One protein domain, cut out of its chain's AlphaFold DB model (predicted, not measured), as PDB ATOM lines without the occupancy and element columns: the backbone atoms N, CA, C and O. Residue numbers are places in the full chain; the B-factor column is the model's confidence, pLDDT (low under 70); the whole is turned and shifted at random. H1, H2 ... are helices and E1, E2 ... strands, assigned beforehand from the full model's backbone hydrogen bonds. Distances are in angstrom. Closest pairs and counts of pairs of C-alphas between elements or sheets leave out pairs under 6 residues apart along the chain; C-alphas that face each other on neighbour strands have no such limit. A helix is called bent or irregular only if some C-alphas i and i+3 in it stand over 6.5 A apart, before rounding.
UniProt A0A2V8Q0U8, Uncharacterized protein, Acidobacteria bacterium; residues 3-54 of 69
ATOM      1  N   GLY A   3      31.524  -4.595 124.624       74.25
ATOM      2  CA  GLY A   3      31.455  -4.068 125.986       74.25
ATOM      3  C   GLY A   3      31.846  -5.056 127.084       74.25
ATOM      4  O   GLY A   3      31.289  -4.971 128.173       74.25
ATOM      5  N   LEU A   4      32.748  -6.000 126.797       78.88
ATOM      6  CA  LEU A   4      33.258  -6.929 127.807       78.88
ATOM      7  C   LEU A   4      34.171  -6.179 128.779       78.88
ATOM      8  O   LEU A   4      34.976  -5.358 128.337       78.88
ATOM      9  N   ASP A   5      34.075  -6.483 130.075       81.25
ATOM     10  CA  ASP A   5      35.005  -5.944 131.067       81.25
ATOM     11  C   ASP A   5      36.414  -6.448 130.755       81.25
ATOM     12  O   ASP A   5      36.711  -7.644 130.812       81.25
ATOM     13  N   GLY A   6      37.275  -5.516 130.371       75.94
ATOM     14  CA  GLY A   6      38.633  -5.789 129.960       75.94
ATOM     15  C   GLY A   6      39.607  -4.823 130.607       75.94
ATOM     16  O   GLY A   6      39.279  -3.955 131.414       75.94
ATOM     17  N   SER A   7      40.870  -5.018 130.273       74.81
ATOM     18  CA  SER A   7      41.910  -4.061 130.609       74.81
ATOM     19  C   SER A   7      42.974  -4.111 129.530       74.81
ATOM     20  O   SER A   7      43.348  -5.196 129.083       74.81
ATOM     21  N   TYR A   8      43.452  -2.947 129.108       76.69
ATOM     22  CA  TYR A   8      44.515  -2.846 128.116       76.69
ATOM     23  C   TYR A   8      45.760  -2.215 128.733       76.69
ATOM     24  O   TYR A   8      45.692  -1.476 129.717       76.69
ATOM     25  N   LEU A   9      46.920  -2.555 128.176       74.38
ATOM     26  CA  LEU A   9      48.188  -1.954 128.563       74.38
ATOM     27  C   LEU A   9      48.412  -0.721 127.690       74.38
ATOM     28  O   LEU A   9      48.617  -0.837 126.483       74.38
ATOM     29  N   SER A  10      48.352   0.459 128.299       71.56
ATOM     30  CA  SER A  10      48.665   1.707 127.607       71.56
ATOM     31  C   SER A  10      50.128   1.739 127.159       71.56
ATOM     32  O   SER A  10      50.989   1.034 127.691       71.56
ATOM     33  N   ARG A  11      50.443   2.638 126.221       69.56
ATOM     34  CA  ARG A  11      51.814   2.848 125.723       69.56
ATOM     35  C   ARG A  11      52.824   3.184 126.832       69.56
ATOM     36  O   ARG A  11      54.013   2.946 126.660       69.56
ATOM     37  N   VAL A  12      52.363   3.727 127.959       83.69
ATOM     38  CA  VAL A  12      53.191   4.060 129.133       83.69
ATOM     39  C   VAL A  12      53.294   2.911 130.148       83.69
ATOM     40  O   VAL A  12      53.811   3.104 131.243       83.69
ATOM     41  N   GLY A  13      52.800   1.715 129.811       79.56
ATOM     42  CA  GLY A  13      52.867   0.531 130.673       79.56
ATOM     43  C   GLY A  13      51.831   0.508 131.801       79.56
ATOM     44  O   GLY A  13      51.875  -0.372 132.657       79.56
ATOM     45  N   VAL A  14      50.880   1.445 131.812       83.75
ATOM     46  CA  VAL A  14      49.783   1.458 132.786       83.75
ATOM     47  C   VAL A  14      48.650   0.582 132.273       83.75
ATOM     48  O   VAL A  14      48.208   0.748 131.134       83.75
ATOM     49  N   LYS A  15      48.194  -0.349 133.111       79.19
ATOM     50  CA  LYS A  15      47.040  -1.200 132.831       79.19
ATOM     51  C   LYS A  15      45.762  -0.425 133.154       79.19
ATOM     52  O   LYS A  15      45.510  -0.126 134.319       79.19
ATOM     53  N   THR A  16      44.974  -0.114 132.137       79.50
ATOM     54  CA  THR A  16      43.744   0.673 132.273       79.50
ATOM     55  C   THR A  16      42.537  -0.255 132.135       79.50
ATOM     56  O   THR A  16      42.464  -0.981 131.139       79.50
ATOM     57  N   PRO A  17      41.613  -0.293 133.114       80.50
ATOM     58  CA  PRO A  17      40.329  -0.973 132.959       80.50
ATOM     59  C   PRO A  17      39.517  -0.274 131.872       80.50
ATOM     60  O   PRO A  17      39.322   0.937 131.947       80.50
ATOM     61  N   ASP A  18      39.058  -1.023 130.875       79.81
ATOM     62  CA  ASP A  18      38.233  -0.480 129.799       79.81
ATOM     63  C   ASP A  18      37.375  -1.577 129.163       79.81
ATOM     64  O   ASP A  18      37.664  -2.774 129.268       79.81
ATOM     65  N   ARG A  19      36.301  -1.168 128.497       81.69
ATOM     66  CA  ARG A  19      35.424  -2.070 127.761       81.69
ATOM     67  C   ARG A  19      36.085  -2.479 126.457       81.69
ATOM     68  O   ARG A  19      36.349  -1.645 125.604       81.69
ATOM     69  N   ILE A  20      36.270  -3.781 126.268       82.19
ATOM     70  CA  ILE A  20      36.845  -4.319 125.035       82.19
ATOM     71  C   ILE A  20      35.756  -4.860 124.105       82.19
ATOM     72  O   ILE A  20      34.770  -5.479 124.526       82.19
ATOM     73  N   ASN A  21      35.957  -4.644 122.809       83.06
ATOM     74  CA  ASN A  21      35.159  -5.247 121.752       83.06
ATOM     75  C   ASN A  21      35.884  -6.491 121.221       83.06
ATOM     76  O   ASN A  21      37.018  -6.410 120.758       83.06
ATOM     77  N   LEU A  22      35.224  -7.651 121.287       83.19
ATOM     78  CA  LEU A  22      35.773  -8.925 120.827       83.19
ATOM     79  C   LEU A  22      35.077  -9.365 119.540       83.19
ATOM     80  O   LEU A  22      33.863  -9.604 119.526       83.19
ATOM     81  N   ILE A  23      35.854  -9.520 118.473       84.69
ATOM     82  CA  ILE A  23      35.415 -10.121 117.213       84.69
ATOM     83  C   ILE A  23      36.033 -11.517 117.138       84.69
ATOM     84  O   ILE A  23      37.242 -11.664 117.286       84.69
ATOM     85  N   TYR A  24      35.196 -12.531 116.929       86.00
ATOM     86  CA  TYR A  24      35.629 -13.904 116.692       86.00
ATOM     87  C   TYR A  24      35.204 -14.303 115.285       86.00
ATOM     88  O   TYR A  24      34.039 -14.128 114.923       86.00
ATOM     89  N   THR A  25      36.145 -14.825 114.506       86.44
ATOM     90  CA  THR A  25      35.912 -15.295 113.140       86.44
ATOM     91  C   THR A  25      36.601 -16.635 112.969       86.44
ATOM     92  O   THR A  25      37.761 -16.767 113.356       86.44
ATOM     93  N   ASP A  26      35.920 -17.590 112.350       87.62
ATOM     94  CA  ASP A  26      36.546 -18.826 111.895       87.62
ATOM     95  C   ASP A  26      36.871 -18.715 110.401       87.62
ATOM     96  O   ASP A  26      36.107 -18.122 109.633       87.62
ATOM     97  N   LEU A  27      38.016 -19.259 109.996       85.88
ATOM     98  CA  LEU A  27      38.486 -19.250 108.617       85.88
ATOM     99  C   LEU A  27      38.761 -20.700 108.204       85.88
ATOM    100  O   LEU A  27      39.671 -21.312 108.765       85.88
ATOM    101  N   PRO A  28      38.043 -21.253 107.207       86.88
ATOM    102  CA  PRO A  28      38.188 -22.647 106.790       86.88
ATOM    103  C   PRO A  28      39.437 -22.848 105.915       86.88
ATOM    104  O   PRO A  28      39.373 -23.398 104.817       86.88
ATOM    105  N   LEU A  29      40.586 -22.359 106.378       84.44
ATOM    106  CA  LEU A  29      41.877 -22.449 105.713       84.44
ATOM    107  C   LEU A  29      42.910 -22.990 106.699       84.44
ATOM    108  O   LEU A  29      43.051 -22.496 107.815       84.44
ATOM    109  N   ALA A  30      43.691 -23.974 106.258       85.44
ATOM    110  CA  ALA A  30      44.863 -24.399 107.009       85.44
ATOM    111  C   ALA A  30      45.928 -23.297 106.956       85.44
ATOM    112  O   ALA A  30      46.372 -22.905 105.869       85.44
ATOM    113  N   LEU A  31      46.351 -22.817 108.128       85.62
ATOM    114  CA  LEU A  31      47.353 -21.757 108.249       85.62
ATOM    115  C   LEU A  31      48.703 -22.176 107.644       85.62
ATOM    116  O   LEU A  31      49.385 -21.356 107.040       85.62
ATOM    117  N   SER A  32      49.049 -23.464 107.747       86.50
ATOM    118  CA  SER A  32      50.292 -24.041 107.220       86.50
ATOM    119  C   SER A  32      50.436 -23.938 105.700       86.50
ATOM    120  O   SER A  32      51.553 -23.828 105.207       86.50
ATOM    121  N   THR A  33      49.330 -23.971 104.954       91.69
ATOM    122  CA  THR A  33      49.344 -23.945 103.481       91.69
ATOM    123  C   THR A  33      48.843 -22.629 102.896       91.69
ATOM    124  O   THR A  33      49.079 -22.365 101.724       91.69
ATOM    125  N   ASN A  34      48.143 -21.804 103.684       91.50
ATOM    126  CA  ASN A  34      47.477 -20.585 103.211       91.50
ATOM    127  C   ASN A  34      47.892 -19.338 104.001       91.50
ATOM    128  O   ASN A  34      47.080 -18.427 104.182       91.50
ATOM    129  N   PHE A  35      49.138 -19.295 104.480       91.81
ATOM    130  CA  PHE A  35      49.635 -18.214 105.332       91.81
ATOM    131  C   PHE A  35      49.364 -16.822 104.746       91.81
ATOM    132  O   PHE A  35      48.766 -15.994 105.424       91.81
ATOM    133  N   ASP A  36      49.704 -16.583 103.475       94.44
ATOM    134  CA  ASP A  36      49.520 -15.271 102.837       94.44
ATOM    135  C   ASP A  36      48.048 -14.844 102.777       94.44
ATOM    136  O   ASP A  36      47.711 -13.682 103.008       94.44
ATOM    137  N   SER A  37      47.149 -15.796 102.516       92.75
ATOM    138  CA  SER A  37      45.709 -15.524 102.486       92.75
ATOM    139  C   SER A  37      45.168 -15.223 103.884       92.75
ATOM    140  O   SER A  37      44.393 -14.280 104.043       92.75
ATOM    141  N   ALA A  38      45.609 -15.971 104.900       91.94
ATOM    142  CA  ALA A  38      45.242 -15.726 106.293       91.94
ATOM    143  C   ALA A  38      45.800 -14.386 106.805       91.94
ATOM    144  O   ALA A  38      45.091 -13.640 107.478       91.94
ATOM    145  N   ALA A  39      47.039 -14.046 106.442       92.25
ATOM    146  CA  ALA A  39      47.674 -12.780 106.791       92.25
ATOM    147  C   ALA A  39      46.951 -11.589 106.146       92.25
ATOM    148  O   ALA A  39      46.664 -10.602 106.827       92.25
ATOM    149  N   ARG A  40      46.591 -11.696 104.858       94.50
ATOM    150  CA  ARG A  40      45.793 -10.674 104.168       94.50
ATOM    151  C   ARG A  40      44.427 -10.499 104.827       94.50
ATOM    152  O   ARG A  40      44.053  -9.371 105.132       94.50
ATOM    153  N   TYR A  41      43.726 -11.596 105.109       92.94
ATOM    154  CA  TYR A  41      42.434 -11.547 105.793       92.94
ATOM    155  C   TYR A  41      42.538 -10.872 107.169       92.94
ATOM    156  O   TYR A  41      41.742  -9.994 107.492       92.94
ATOM    157  N   ALA A  42      43.557 -11.216 107.962       93.25
ATOM    158  CA  ALA A  42      43.791 -10.597 109.265       93.25
ATOM    159  C   ALA A  42      44.069  -9.086 109.157       93.25
ATOM    160  O   ALA A  42      43.616  -8.309 110.002       93.25
ATOM    161  N   TYR A  43      44.786  -8.657 108.114       94.62
ATOM    162  CA  TYR A  43      45.027  -7.241 107.840       94.62
ATOM    163  C   TYR A  43      43.741  -6.499 107.454       94.62
ATOM    164  O   TYR A  43      43.450  -5.447 108.024       94.62
ATOM    165  N   GLU A  44      42.951  -7.055 106.536       94.81
ATOM    166  CA  GLU A  44      41.661  -6.488 106.119       94.81
ATOM    167  C   GLU A  44      40.690  -6.390 107.302       94.81
ATOM    168  O   GLU A  44      40.066  -5.349 107.511       94.81
ATOM    169  N   LEU A  45      40.635  -7.429 108.142       93.00
ATOM    170  CA  LEU A  45      39.832  -7.442 109.362       93.00
ATOM    171  C   LEU A  45      40.262  -6.341 110.339       93.00
ATOM    172  O   LEU A  45      39.410  -5.664 110.913       93.00
ATOM    173  N   LYS A  46      41.574  -6.138 110.516       93.06
ATOM    174  CA  LYS A  46      42.103  -5.061 111.363       93.06
ATOM    175  C   LYS A  46      41.633  -3.689 110.876       93.06
ATOM    176  O   LYS A  46      41.191  -2.893 111.699       93.06
ATOM    177  N   GLN A  47      41.718  -3.421 109.570       93.94
ATOM    178  CA  GLN A  47      41.268  -2.146 108.993       93.94
ATOM    179  C   GLN A  47      39.760  -1.953 109.179       93.94
ATOM    180  O   GLN A  47      39.333  -0.950 109.741       93.94
ATOM    181  N   ALA A  48      38.962  -2.968 108.835       93.25
ATOM    182  CA  ALA A  48      37.512  -2.919 109.010       93.25
ATOM    183  C   ALA A  48      37.100  -2.692 110.477       93.25
ATOM    184  O   ALA A  48      36.141  -1.970 110.752       93.25
ATOM    185  N   ALA A  49      37.827  -3.283 111.433       91.50
ATOM    186  CA  ALA A  49      37.588  -3.073 112.858       91.50
ATOM    187  C   ALA A  49      37.905  -1.634 113.296       91.50
ATOM    188  O   ALA A  49      37.109  -1.049 114.033       91.50
ATOM    189  N   PHE A  50      39.016  -1.053 112.826       91.19
ATOM    190  CA  PHE A  50      39.343   0.353 113.085       91.19
ATOM    191  C   PHE A  50      38.245   1.288 112.572       91.19
ATOM    192  O   PHE A  50      37.747   2.120 113.335       91.19
ATOM    193  N   ASP A  51      37.812   1.096 111.327       91.19
ATOM    194  CA  ASP A  51      36.802   1.947 110.692       91.19
ATOM    195  C   ASP A  51      35.436   1.847 111.389       91.19
ATOM    196  O   ASP A  51      34.750   2.853 111.596       91.19
ATOM    197  N   ALA A  52      35.033   0.634 111.778       90.25
ATOM    198  CA  ALA A  52      33.713   0.383 112.348       90.25
ATOM    199  C   ALA A  52      33.603   0.744 113.837       90.25
ATOM    200  O   ALA A  52      32.534   1.169 114.284       90.25
ATOM    201  N   LEU A  53      34.665   0.521 114.619       84.94
ATOM    202  CA  LEU A  53      34.623   0.648 116.079       84.94
ATOM    203  C   LEU A  53      35.239   1.954 116.591       84.94
ATOM    204  O   LEU A  53      34.917   2.356 117.706       84.94
ATOM    205  N   LYS A  54      36.057   2.643 115.780       83.75
ATOM    206  CA  LYS A  54      36.770   3.876 116.166       83.75
ATOM    207  C   LYS A  54      37.641   3.705 117.420       83.75
ATOM    208  O   LYS A  54      37.778   4.633 118.212       83.75
TER     209      LYS A  54
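What this domain is: This is residues 3 to 54 of the 69 residues of an uncharacterized protein of Acidobacteria bacterium (UniProt A0A2V8Q0U8). The model is an open, elongated shape with a two-stranded hairpin, E1 and E2, at one end, a long link, residues 21 to 34, that runs away from it to the far end, and one helix, H1, that folds back from there toward the hairpin's end. The link and H1 make the length, and E1 stays apart from H1. The printed part has 52 residues with two named strands and one named helix, in the order E1, E2, H1 along the chain; the sheet's order is E1 - E2, antiparallel, and the class is mixed, helices and strands. The whole is only just loose, close to extended, with a radius of gyration of the C-alphas of 14.5 A, and its C-alphas span 39 by 23 by 18 A along their three main axes.

How they stand to each other: The first named element is E1, residues 4 to 9, and its neighbour strand is E2, residues 15 to 20. The two are antiparallel, with 143 degrees between their N-to-C directions, and they form a hairpin. A tight link of 5 residues, 10 to 14, joins them. C-alphas that face each other run along the whole pair: those of Leu 4 and Ile 20 are 5.2 A apart, those of Ser 7 and Pro 17 are 4.2 A apart, and those of Leu 9 and Lys 15 are 4.5 A apart. Backbone atoms within hydrogen-bond range across the pair include N of Gly 6 and O of Asp 18 at 3.0 A, and N of Ile 20 and O of Leu 4 at 2.9 A. A long link of 14 residues, 21 to 34, then joins E2 to H1, which is residues 35 to 53. E1 and H1 are apart, with no C-alpha of the one within 8 A of the other. In H1 every O i to N i+4 pair is within hydrogen-bond range, and the helix is not bent.

Where its parts are: The printed part begins at Gly 3, and E1 follows at once with C-alpha 4 at (33.258, -6.929, 127.807). E1 has 6 residues, Leu 4 to Leu 9, and measures 15.8 A from first to last C-alpha. E2 also has 6 residues, Lys 15 to Ile 20, and measures 13.2 A from first to last C-alpha; its C-alpha 20 is at (36.845, -4.319, 125.035). H1 has 19 residues, Phe 35 to Leu 53, and measures 26.4 A from first to last C-alpha. It begins with C-alpha 35 at (49.635, -18.214, 105.332) and ends with C-alpha 53 at (34.623, 0.648, 116.079).

The domain as a whole: The radius of gyration of the C-alphas is 1.47 times the 9.9 A of a compact globule of 52 residues. The two C-alphas farthest apart are those of Val 14, in the link between E1 and E2, and Thr 33, in the link before H1, at 38.8 A. The first and last printed C-alphas, those of Gly 3 and Lys 54, are 13.7 A apart. The printed part runs from residue 3 to 54 of a full chain of 69 residues and has no cut. The link from E2 to H1 is long; its C-alphas lie 7 to 22 A from the mean of the C-alphas. The mean pLDDT of the printed part is 85.7, with 77 for E1, 80 for E2 and 92 for H1. One printed residue, Arg 11, is under 70.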